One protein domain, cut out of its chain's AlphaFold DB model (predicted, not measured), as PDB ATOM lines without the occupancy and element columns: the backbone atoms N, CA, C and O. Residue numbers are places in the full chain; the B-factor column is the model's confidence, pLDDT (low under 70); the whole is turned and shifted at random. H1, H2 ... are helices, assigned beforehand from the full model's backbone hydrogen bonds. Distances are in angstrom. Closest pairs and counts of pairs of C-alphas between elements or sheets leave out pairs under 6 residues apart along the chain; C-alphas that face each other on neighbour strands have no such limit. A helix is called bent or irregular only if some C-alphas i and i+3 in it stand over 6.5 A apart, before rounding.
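AT A GLANCE: This is residues 90 to 152 of the 152 residues of an uncharacterized protein of Hespellia stercorisuis DSM 15480 (UniProt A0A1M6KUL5). Two helices, H2 and H1, make an open V, meeting near their ends at a tight turn. A long stretch without a named element, residues 90 to 109, crosses one side of the V to reach the start of H1, and residues 147 to 152 stick out as a tail. The printed part has 63 residues, with two named helices, H1 then H2, and no named strand; the class is all helix, with 30 residues in named elements, under half. It is loose, with a radius of gyration of the C-alphas of 14.2 A, and spans 42 by 26 by 24 A.

IN THESE COORDINATES: Find C-alpha 126 at (14.059, 24.535, 230.322); from there H2, residues 126 to 142, runs 24.7 A to C-alpha 142 at (34.888, 22.839, 217.193). H1, residues 110 to 122, begins at (12.316, 8.550, 222.874) and is 20.2 A long; it is irregular, with C-alphas 119 and 122 7.6 A apart.

HOW THE PARTS SIT: Look at Asn 120 and Lys 126, whose C-alphas, 6.1 A apart, are the closest of H1 and H2: the helices are close but not clearly touching. They run opposite ways at a steep tilt of 58 degrees. In H2 every O i to N i+4 pair is within hydrogen-bond range; in H1, 8 of 9 are.

THE WHOLE: The C-alphas of Lys 96 and Ile 152 are the two farthest apart, 43.0 A. The printed part has no cut. Look for pLDDT under 70 at residues 90 to 97, 99 to 101 and 149 to 152.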
ATOM      1  N   VAL A  90      30.307  25.777 236.173       55.72
ATOM      2  CA  VAL A  90      29.808  26.824 235.278       55.72
ATOM      3  C   VAL A  90      28.474  27.310 235.833       55.72
ATOM      4  O   VAL A  90      27.485  26.575 235.831       55.72
ATOM      5  N   THR A  91      28.434  28.556 236.303       57.84
ATOM      6  CA  THR A  91      27.184  29.193 236.727       57.84
ATOM      7  C   THR A  91      26.354  29.550 235.497       57.84
ATOM      8  O   THR A  91      26.635  30.519 234.791       57.84
ATOM      9  N   ILE A  92      25.315  28.761 235.238       61.59
ATOM     10  CA  ILE A  92      24.346  29.018 234.171       61.59
ATOM     11  C   ILE A  92      23.365  30.099 234.638       61.59
ATOM     12  O   ILE A  92      22.591  29.891 235.573       61.59
ATOM     13  N   GLN A  93      23.378  31.254 233.970       65.06
ATOM     14  CA  GLN A  93      22.432  32.338 234.236       65.06
ATOM     15  C   GLN A  93      21.092  32.033 233.569       65.06
ATOM     16  O   GLN A  93      21.001  31.917 232.346       65.06
ATOM     17  N   MET A  94      20.041  31.910 234.372       61.19
ATOM     18  CA  MET A  94      18.709  31.598 233.870       61.19
ATOM     19  C   MET A  94      17.949  32.884 233.535       61.19
ATOM     20  O   MET A  94      17.821  33.765 234.382       61.19
ATOM     21  N   ARG A  95      17.437  33.004 232.306       65.25
ATOM     22  CA  ARG A  95      16.683  34.178 231.835       65.25
ATOM     23  C   ARG A  95      15.363  33.761 231.190       65.25
ATOM     24  O   ARG A  95      15.238  32.649 230.677       65.25
ATOM     25  N   LYS A  96      14.383  34.667 231.215       63.69
ATOM     26  CA  LYS A  96      13.129  34.539 230.460       63.69
ATOM     27  C   LYS A  96      13.424  34.730 228.965       63.69
ATOM     28  O   LYS A  96      14.325  35.486 228.626       63.69
ATOM     29  N   SER A  97      12.692  34.039 228.093       67.06
ATOM     30  CA  SER A  97      12.820  34.203 226.639       67.06
ATOM     31  C   SER A  97      12.486  35.635 226.208       67.06
ATOM     32  O   SER A  97      11.480  36.178 226.672       67.06
ATOM     33  N   ASP A  98      13.289  36.194 225.309       72.44
ATOM     34  CA  ASP A  98      13.081  37.482 224.639       72.44
ATOM     35  C   ASP A  98      13.119  37.300 223.107       72.44
ATOM     36  O   ASP A  98      13.241  36.174 222.611       72.44
ATOM     37  N   ASP A  99      13.020  38.401 222.358       68.38
ATOM     38  CA  ASP A  99      12.969  38.409 220.889       68.38
ATOM     39  C   ASP A  99      14.262  37.905 220.212       68.38
ATOM     40  O   ASP A  99      14.308  37.750 218.992       68.38
ATOM     41  N   THR A 100      15.317  37.603 220.979       69.69
ATOM     42  CA  THR A 100      16.578  37.042 220.463       69.69
ATOM     43  C   THR A 100      16.585  35.509 220.408       69.69
ATOM     44  O   THR A 100      17.540  34.904 219.915       69.69
ATOM     45  N   VAL A 101      15.524  34.851 220.891       68.12
ATOM     46  CA  VAL A 101      15.423  33.386 220.962       68.12
ATOM     47  C   VAL A 101      14.569  32.841 219.815       68.12
ATOM     48  O   VAL A 101      13.380  33.128 219.718       68.12
ATOM     49  N   SER A 102      15.146  31.968 218.981       73.06
ATOM     50  CA  SER A 102      14.403  31.246 217.938       73.06
ATOM     51  C   SER A 102      14.066  29.811 218.360       73.06
ATOM     52  O   SER A 102      14.864  29.118 218.996       73.06
ATOM     53  N   ARG A 103      12.862  29.342 218.005       72.62
ATOM     54  CA  ARG A 103      12.450  27.950 218.228       72.62
ATOM     55  C   ARG A 103      12.941  27.077 217.077       72.62
ATOM     56  O   ARG A 103      12.526  27.272 215.942       72.62
ATOM     57  N   GLN A 104      13.733  26.063 217.403       70.75
ATOM     58  CA  GLN A 104      14.114  24.990 216.486       70.75
ATOM     59  C   GLN A 104      13.458  23.676 216.925       70.75
ATOM     60  O   GLN A 104      13.272  23.444 218.123       70.75
ATOM     61  N   SER A 105      13.065  22.838 215.965       75.75
ATOM     62  CA  SER A 105      12.455  21.530 216.235       75.75
ATOM     63  C   SER A 105      13.273  20.437 215.562       75.75
ATOM     64  O   SER A 105      13.456  20.465 214.351       75.75
ATOM     65  N   TYR A 106      13.733  19.472 216.355       79.88
ATOM     66  CA  TYR A 106      14.497  18.317 215.893       79.88
ATOM     67  C   TYR A 106      13.824  17.036 216.381       79.88
ATOM     68  O   TYR A 106      13.219  17.020 217.457       79.88
ATOM     69  N   MET A 107      13.929  15.965 215.597       86.38
ATOM     70  CA  MET A 107      13.559  14.630 216.062       86.38
ATOM     71  C   MET A 107      14.704  14.061 216.898       86.38
ATOM     72  O   MET A 107      15.865  14.179 216.519       86.38
ATOM     73  N   ILE A 108      14.365  13.459 218.035       87.12
ATOM     74  CA  ILE A 108      15.306  12.778 218.927       87.12
ATOM     75  C   ILE A 108      14.702  11.453 219.383       87.12
ATOM     76  O   ILE A 108      13.475  11.293 219.398       87.12
ATOM     77  N   ASP A 109      15.555  10.530 219.810       93.56
ATOM     78  CA  ASP A 109      15.111   9.248 220.340       93.56
ATOM     79  C   ASP A 109      14.257   9.403 221.602       93.56
ATOM     80  O   ASP A 109      14.491  10.256 222.466       93.56
ATOM     81  N   LYS A 110      13.254   8.526 221.740       91.62
ATOM     82  CA  LYS A 110      12.316   8.550 222.874       91.62
ATOM     83  C   LYS A 110      13.016   8.367 224.224       91.62
ATOM     84  O   LYS A 110      12.577   8.955 225.213       91.62
ATOM     85  N   SER A 111      14.073   7.554 224.277       94.19
ATOM     86  CA  SER A 111      14.897   7.346 225.476       94.19
ATOM     87  C   SER A 111      15.592   8.642 225.893       94.19
ATOM     88  O   SER A 111      15.390   9.106 227.016       94.19
ATOM     89  N   VAL A 112      16.286   9.288 224.955       89.69
ATOM     90  CA  VAL A 112      16.970  10.574 225.155       89.69
ATOM     91  C   VAL A 112      15.983  11.660 225.591       89.69
ATOM     92  O   VAL A 112      16.232  12.392 226.547       89.69
ATOM     93  N   ALA A 113      14.802  11.724 224.968       89.56
ATOM     94  CA  ALA A 113      13.751  12.662 225.360       89.56
ATOM     95  C   ALA A 113      13.269  12.447 226.807       89.56
ATOM     96  O   ALA A 113      12.996  13.413 227.529       89.56
ATOM     97  N   LYS A 114      13.156  11.187 227.250       93.62
ATOM     98  CA  LYS A 114      12.739  10.838 228.615       93.62
ATOM     99  C   LYS A 114      13.791  11.260 229.639       93.62
ATOM    100  O   LYS A 114      13.430  11.871 230.646       93.62
ATOM    101  N   GLU A 115      15.062  10.985 229.369       91.06
ATOM    102  CA  GLU A 115      16.182  11.412 230.214       91.06
ATOM    103  C   GLU A 115      16.261  12.936 230.304       91.06
ATOM    104  O   GLU A 115      16.292  13.496 231.402       91.06
ATOM    105  N   TRP A 116      16.154  13.627 229.167       89.44
ATOM    106  CA  TRP A 116      16.153  15.086 229.117       89.44
ATOM    107  C   TRP A 116      14.992  15.703 229.907       89.44
ATOM    108  O   TRP A 116      15.152  16.706 230.612       89.44
ATOM    109  N   LYS A 117      13.801  15.096 229.830       88.44
ATOM    110  CA  LYS A 117      12.631  15.517 230.612       88.44
ATOM    111  C   LYS A 117      12.861  15.331 232.112       88.44
ATOM    112  O   LYS A 117      12.447  16.196 232.885       88.44
ATOM    113  N   GLN A 118      13.500  14.233 232.510       90.50
ATOM    114  CA  GLN A 118      13.819  13.946 233.907       90.50
ATOM    115  C   GLN A 118      14.861  14.927 234.457       90.50
ATOM    116  O   GLN A 118      14.648  15.489 235.531       90.50
ATOM    117  N   PHE A 119      15.929  15.193 233.701       87.94
ATOM    118  CA  PHE A 119      16.950  16.184 234.045       87.94
ATOM    119  C   PHE A 119      16.340  17.575 234.288       87.94
ATOM    120  O   PHE A 119      16.607  18.225 235.295       87.94
ATOM    121  N   ASN A 120      15.425  18.003 233.417       86.94
ATOM    122  CA  ASN A 120      14.808  19.328 233.486       86.94
ATOM    123  C   ASN A 120      13.626  19.451 234.458       86.94
ATOM    124  O   ASN A 120      12.938  20.477 234.450       86.94
ATOM    125  N   LYS A 121      13.333  18.431 235.271       88.50
ATOM    126  CA  LYS A 121      12.144  18.420 236.140       88.50
ATOM    127  C   LYS A 121      12.118  19.598 237.121       88.50
ATOM    128  O   LYS A 121      11.052  20.161 237.347       88.50
ATOM    129  N   ASN A 122      13.280  19.982 237.644       82.31
ATOM    130  CA  ASN A 122      13.419  20.989 238.703       82.31
ATOM    131  C   ASN A 122      13.987  22.326 238.194       82.31
ATOM    132  O   ASN A 122      14.388  23.174 238.985       82.31
ATOM    133  N   VAL A 123      14.053  22.510 236.873       79.69
ATOM    134  CA  VAL A 123      14.677  23.671 236.232       79.69
ATOM    135  C   VAL A 123      13.579  24.643 235.774       79.69
ATOM    136  O   VAL A 123      12.783  24.274 234.905       79.69
ATOM    137  N   PRO A 124      13.521  25.883 236.299       74.12
ATOM    138  CA  PRO A 124      12.441  26.826 235.984       74.12
ATOM    139  C   PRO A 124      12.400  27.266 234.510       74.12
ATOM    140  O   PRO A 124      11.321  27.499 233.973       74.12
ATOM    141  N   PHE A 125      13.548  27.319 233.822       79.19
ATOM    142  CA  PHE A 125      13.642  27.753 232.422       79.19
ATOM    143  C   PHE A 125      14.330  26.692 231.551       79.19
ATOM    144  O   PHE A 125      15.528  26.750 231.294       79.19
ATOM    145  N   LYS A 126      13.558  25.703 231.084       76.31
ATOM    146  CA  LYS A 126      14.059  24.535 230.322       76.31
ATOM    147  C   LYS A 126      14.709  24.880 228.976       76.31
ATOM    148  O   LYS A 126      15.464  24.089 228.425       76.31
ATOM    149  N   THR A 127      14.400  26.047 228.420       73.25
ATOM    150  CA  THR A 127      15.033  26.549 227.192       73.25
ATOM    151  C   THR A 127      16.497  26.925 227.421       73.25
ATOM    152  O   THR A 127      17.313  26.764 226.518       73.25
ATOM    153  N   VAL A 128      16.851  27.353 228.639       77.88
ATOM    154  CA  VAL A 128      18.225  27.717 229.010       77.88
ATOM    155  C   VAL A 128      19.120  26.481 229.005       77.88
ATOM    156  O   VAL A 128      20.191  26.501 228.405       77.88
ATOM    157  N   THR A 129      18.675  25.381 229.613       82.56
ATOM    158  CA  THR A 129      19.461  24.138 229.661       82.56
ATOM    159  C   THR A 129      19.693  23.551 228.276       82.56
ATOM    160  O   THR A 129      20.792  23.076 228.003       82.56
ATOM    161  N   LEU A 130      18.709  23.646 227.377       84.12
ATOM    162  CA  LEU A 130      18.878  23.222 225.988       84.12
ATOM    163  C   LEU A 130      19.912  24.090 225.257       84.12
ATOM    164  O   LEU A 130      20.795  23.551 224.597       84.12
ATOM    165  N   GLY A 131      19.851  25.415 225.415       83.06
ATOM    166  CA  GLY A 131      20.817  26.331 224.801       83.06
ATOM    167  C   GLY A 131      22.261  26.066 225.242       83.06
ATOM    168  O   GLY A 131      23.163  26.031 224.405       83.06
ATOM    169  N   TYR A 132      22.484  25.815 226.535       85.56
ATOM    170  CA  TYR A 132      23.814  25.478 227.056       85.56
ATOM    171  C   TYR A 132      24.295  24.093 226.614       85.56
ATOM    172  O   TYR A 132      25.469  23.950 226.280       85.56
ATOM    173  N   ALA A 133      23.413  23.090 226.565       86.56
ATOM    174  CA  ALA A 133      23.767  21.760 226.069       86.56
ATOM    175  C   ALA A 133      24.205  21.806 224.598       86.56
ATOM    176  O   ALA A 133      25.245  21.251 224.246       86.56
ATOM    177  N   LEU A 134      23.463  22.535 223.758       88.25
ATOM    178  CA  LEU A 134      23.815  22.723 222.351       88.25
ATOM    179  C   LEU A 134      25.123  23.504 222.191       88.25
ATOM    180  O   LEU A 134      25.965  23.115 221.390       88.25
ATOM    181  N   ARG A 135      25.332  24.570 222.975       85.38
ATOM    182  CA  ARG A 135      26.591  25.327 222.938       85.38
ATOM    183  C   ARG A 135      27.781  24.452 223.313       85.38
ATOM    184  O   ARG A 135      28.767  24.448 222.588       85.38
ATOM    185  N   ARG A 136      27.652  23.637 224.364       87.06
ATOM    186  CA  ARG A 136      28.719  22.717 224.758       87.06
ATOM    187  C   ARG A 136      29.018  21.675 223.683       87.06
ATOM    188  O   ARG A 136      30.182  21.416 223.407       87.06
ATOM    189  N   PHE A 137      27.984  21.111 223.063       88.06
ATOM    190  CA  PHE A 137      28.156  20.186 221.945       88.06
ATOM    191  C   PHE A 137      28.938  20.833 220.791       88.06
ATOM    192  O   PHE A 137      29.874  20.232 220.271       88.06
ATOM    193  N   MET A 138      28.604  22.079 220.437       88.31
ATOM    194  CA  MET A 138      29.327  22.833 219.409       88.31
ATOM    195  C   MET A 138      30.776  23.130 219.809       88.31
ATOM    196  O   MET A 138      31.659  23.020 218.967       88.31
ATOM    197  N   ASP A 139      31.047  23.461 221.074       85.50
ATOM    198  CA  ASP A 139      32.414  23.679 221.567       85.50
ATOM    199  C   ASP A 139      33.258  22.393 221.482       85.50
ATOM    200  O   ASP A 139      34.409  22.414 221.043       85.50
ATOM    201  N   ASP A 140      32.683  21.250 221.867       80.62
ATOM    202  CA  ASP A 140      33.347  19.946 221.796       80.62
ATOM    203  C   ASP A 140      33.572  19.503 220.335       80.62
ATOM    204  O   ASP A 140      34.610  18.924 220.014       80.62
ATOM    205  N   TYR A 141      32.660  19.838 219.420       84.25
ATOM    206  CA  TYR A 141      32.871  19.653 217.982       84.25
ATOM    207  C   TYR A 141      33.986  20.556 217.436       84.25
ATOM    208  O   TYR A 141      34.939  20.072 216.827       84.25
ATOM    209  N   ASN A 142      33.925  21.862 217.708       76.69
ATOM    210  CA  ASN A 142      34.888  22.839 217.193       76.69
ATOM    211  C   ASN A 142      36.307  22.622 217.742       76.69
ATOM    212  O   ASN A 142      37.284  22.889 217.049       76.69
ATOM    213  N   SER A 143      36.433  22.111 218.969       81.25
ATOM    214  CA  SER A 143      37.724  21.720 219.555       81.25
ATOM    215  C   SER A 143      38.270  20.391 219.014       81.25
ATOM    216  O   SER A 143      39.361  19.971 219.400       81.25
ATOM    217  N   GLY A 144      37.533  19.712 218.132       75.62
ATOM    218  CA  GLY A 144      37.918  18.431 217.543       75.62
ATOM    219  C   GLY A 144      37.788  17.237 218.492       75.62
ATOM    220  O   GLY A 144      38.259  16.149 218.151       75.62
ATOM    221  N   ARG A 145      37.161  17.419 219.666       78.81
ATOM    222  CA  ARG A 145      36.837  16.334 220.607       78.81
ATOM    223  C   ARG A 145      35.730  15.440 220.056       78.81
ATOM    224  O   ARG A 145      35.768  14.233 220.266       78.81
ATOM    225  N   ILE A 146      34.765  16.030 219.359       81.75
ATOM    226  CA  ILE A 146      33.763  15.307 218.575       81.75
ATOM    227  C   ILE A 146      34.146  15.451 217.108       81.75
ATOM    228  O   ILE A 146      34.349  16.559 216.617       81.75
ATOM    229  N   LYS A 147      34.226  14.325 216.402       83.19
ATOM    230  CA  LYS A 147      34.403  14.278 214.951       83.19
ATOM    231  C   LYS A 147      33.257  13.474 214.365       83.19
ATOM    232  O   LYS A 147      32.877  12.453 214.930       83.19
ATOM    233  N   PHE A 148      32.711  13.946 213.253       80.19
ATOM    234  CA  PHE A 148      31.781  13.152 212.466       80.19
ATOM    235  C   PHE A 148      32.583  12.406 211.412       80.19
ATOM    236  O   PHE A 148      33.270  13.026 210.601       80.19
ATOM    237  N   GLU A 149      32.499  11.087 211.444       68.88
ATOM    238  CA  GLU A 149      32.968  10.244 210.356       68.88
ATOM    239  C   GLU A 149      31.737   9.822 209.565       68.88
ATOM    240  O   GLU A 149      30.768   9.304 210.122       68.88
ATOM    241  N   PHE A 150      31.744  10.133 208.274       63.91
ATOM    242  CA  PHE A 150      30.714   9.658 207.369       63.91
ATOM    243  C   PHE A 150      31.142   8.278 206.889       63.91
ATOM    244  O   PHE A 150      32.145   8.150 206.188       63.91
ATOM    245  N   GLU A 151      30.389   7.259 207.276       45.72
ATOM    246  CA  GLU A 151      30.447   5.967 206.608       45.72
ATOM    247  C   GLU A 151      29.635   6.111 205.313       45.72
ATOM    248  O   GLU A 151      28.436   6.401 205.359       45.72
ATOM    249  N   ILE A 152      30.322   6.050 204.168       44.78
ATOM    250  CA  ILE A 152      29.703   6.005 202.833       44.78
ATOM    251  C   ILE A 152      29.476   4.543 202.469       44.78
ATOM    252  O   ILE A 152      30.450   3.768 202.608       44.78
TER     253      ILE A 152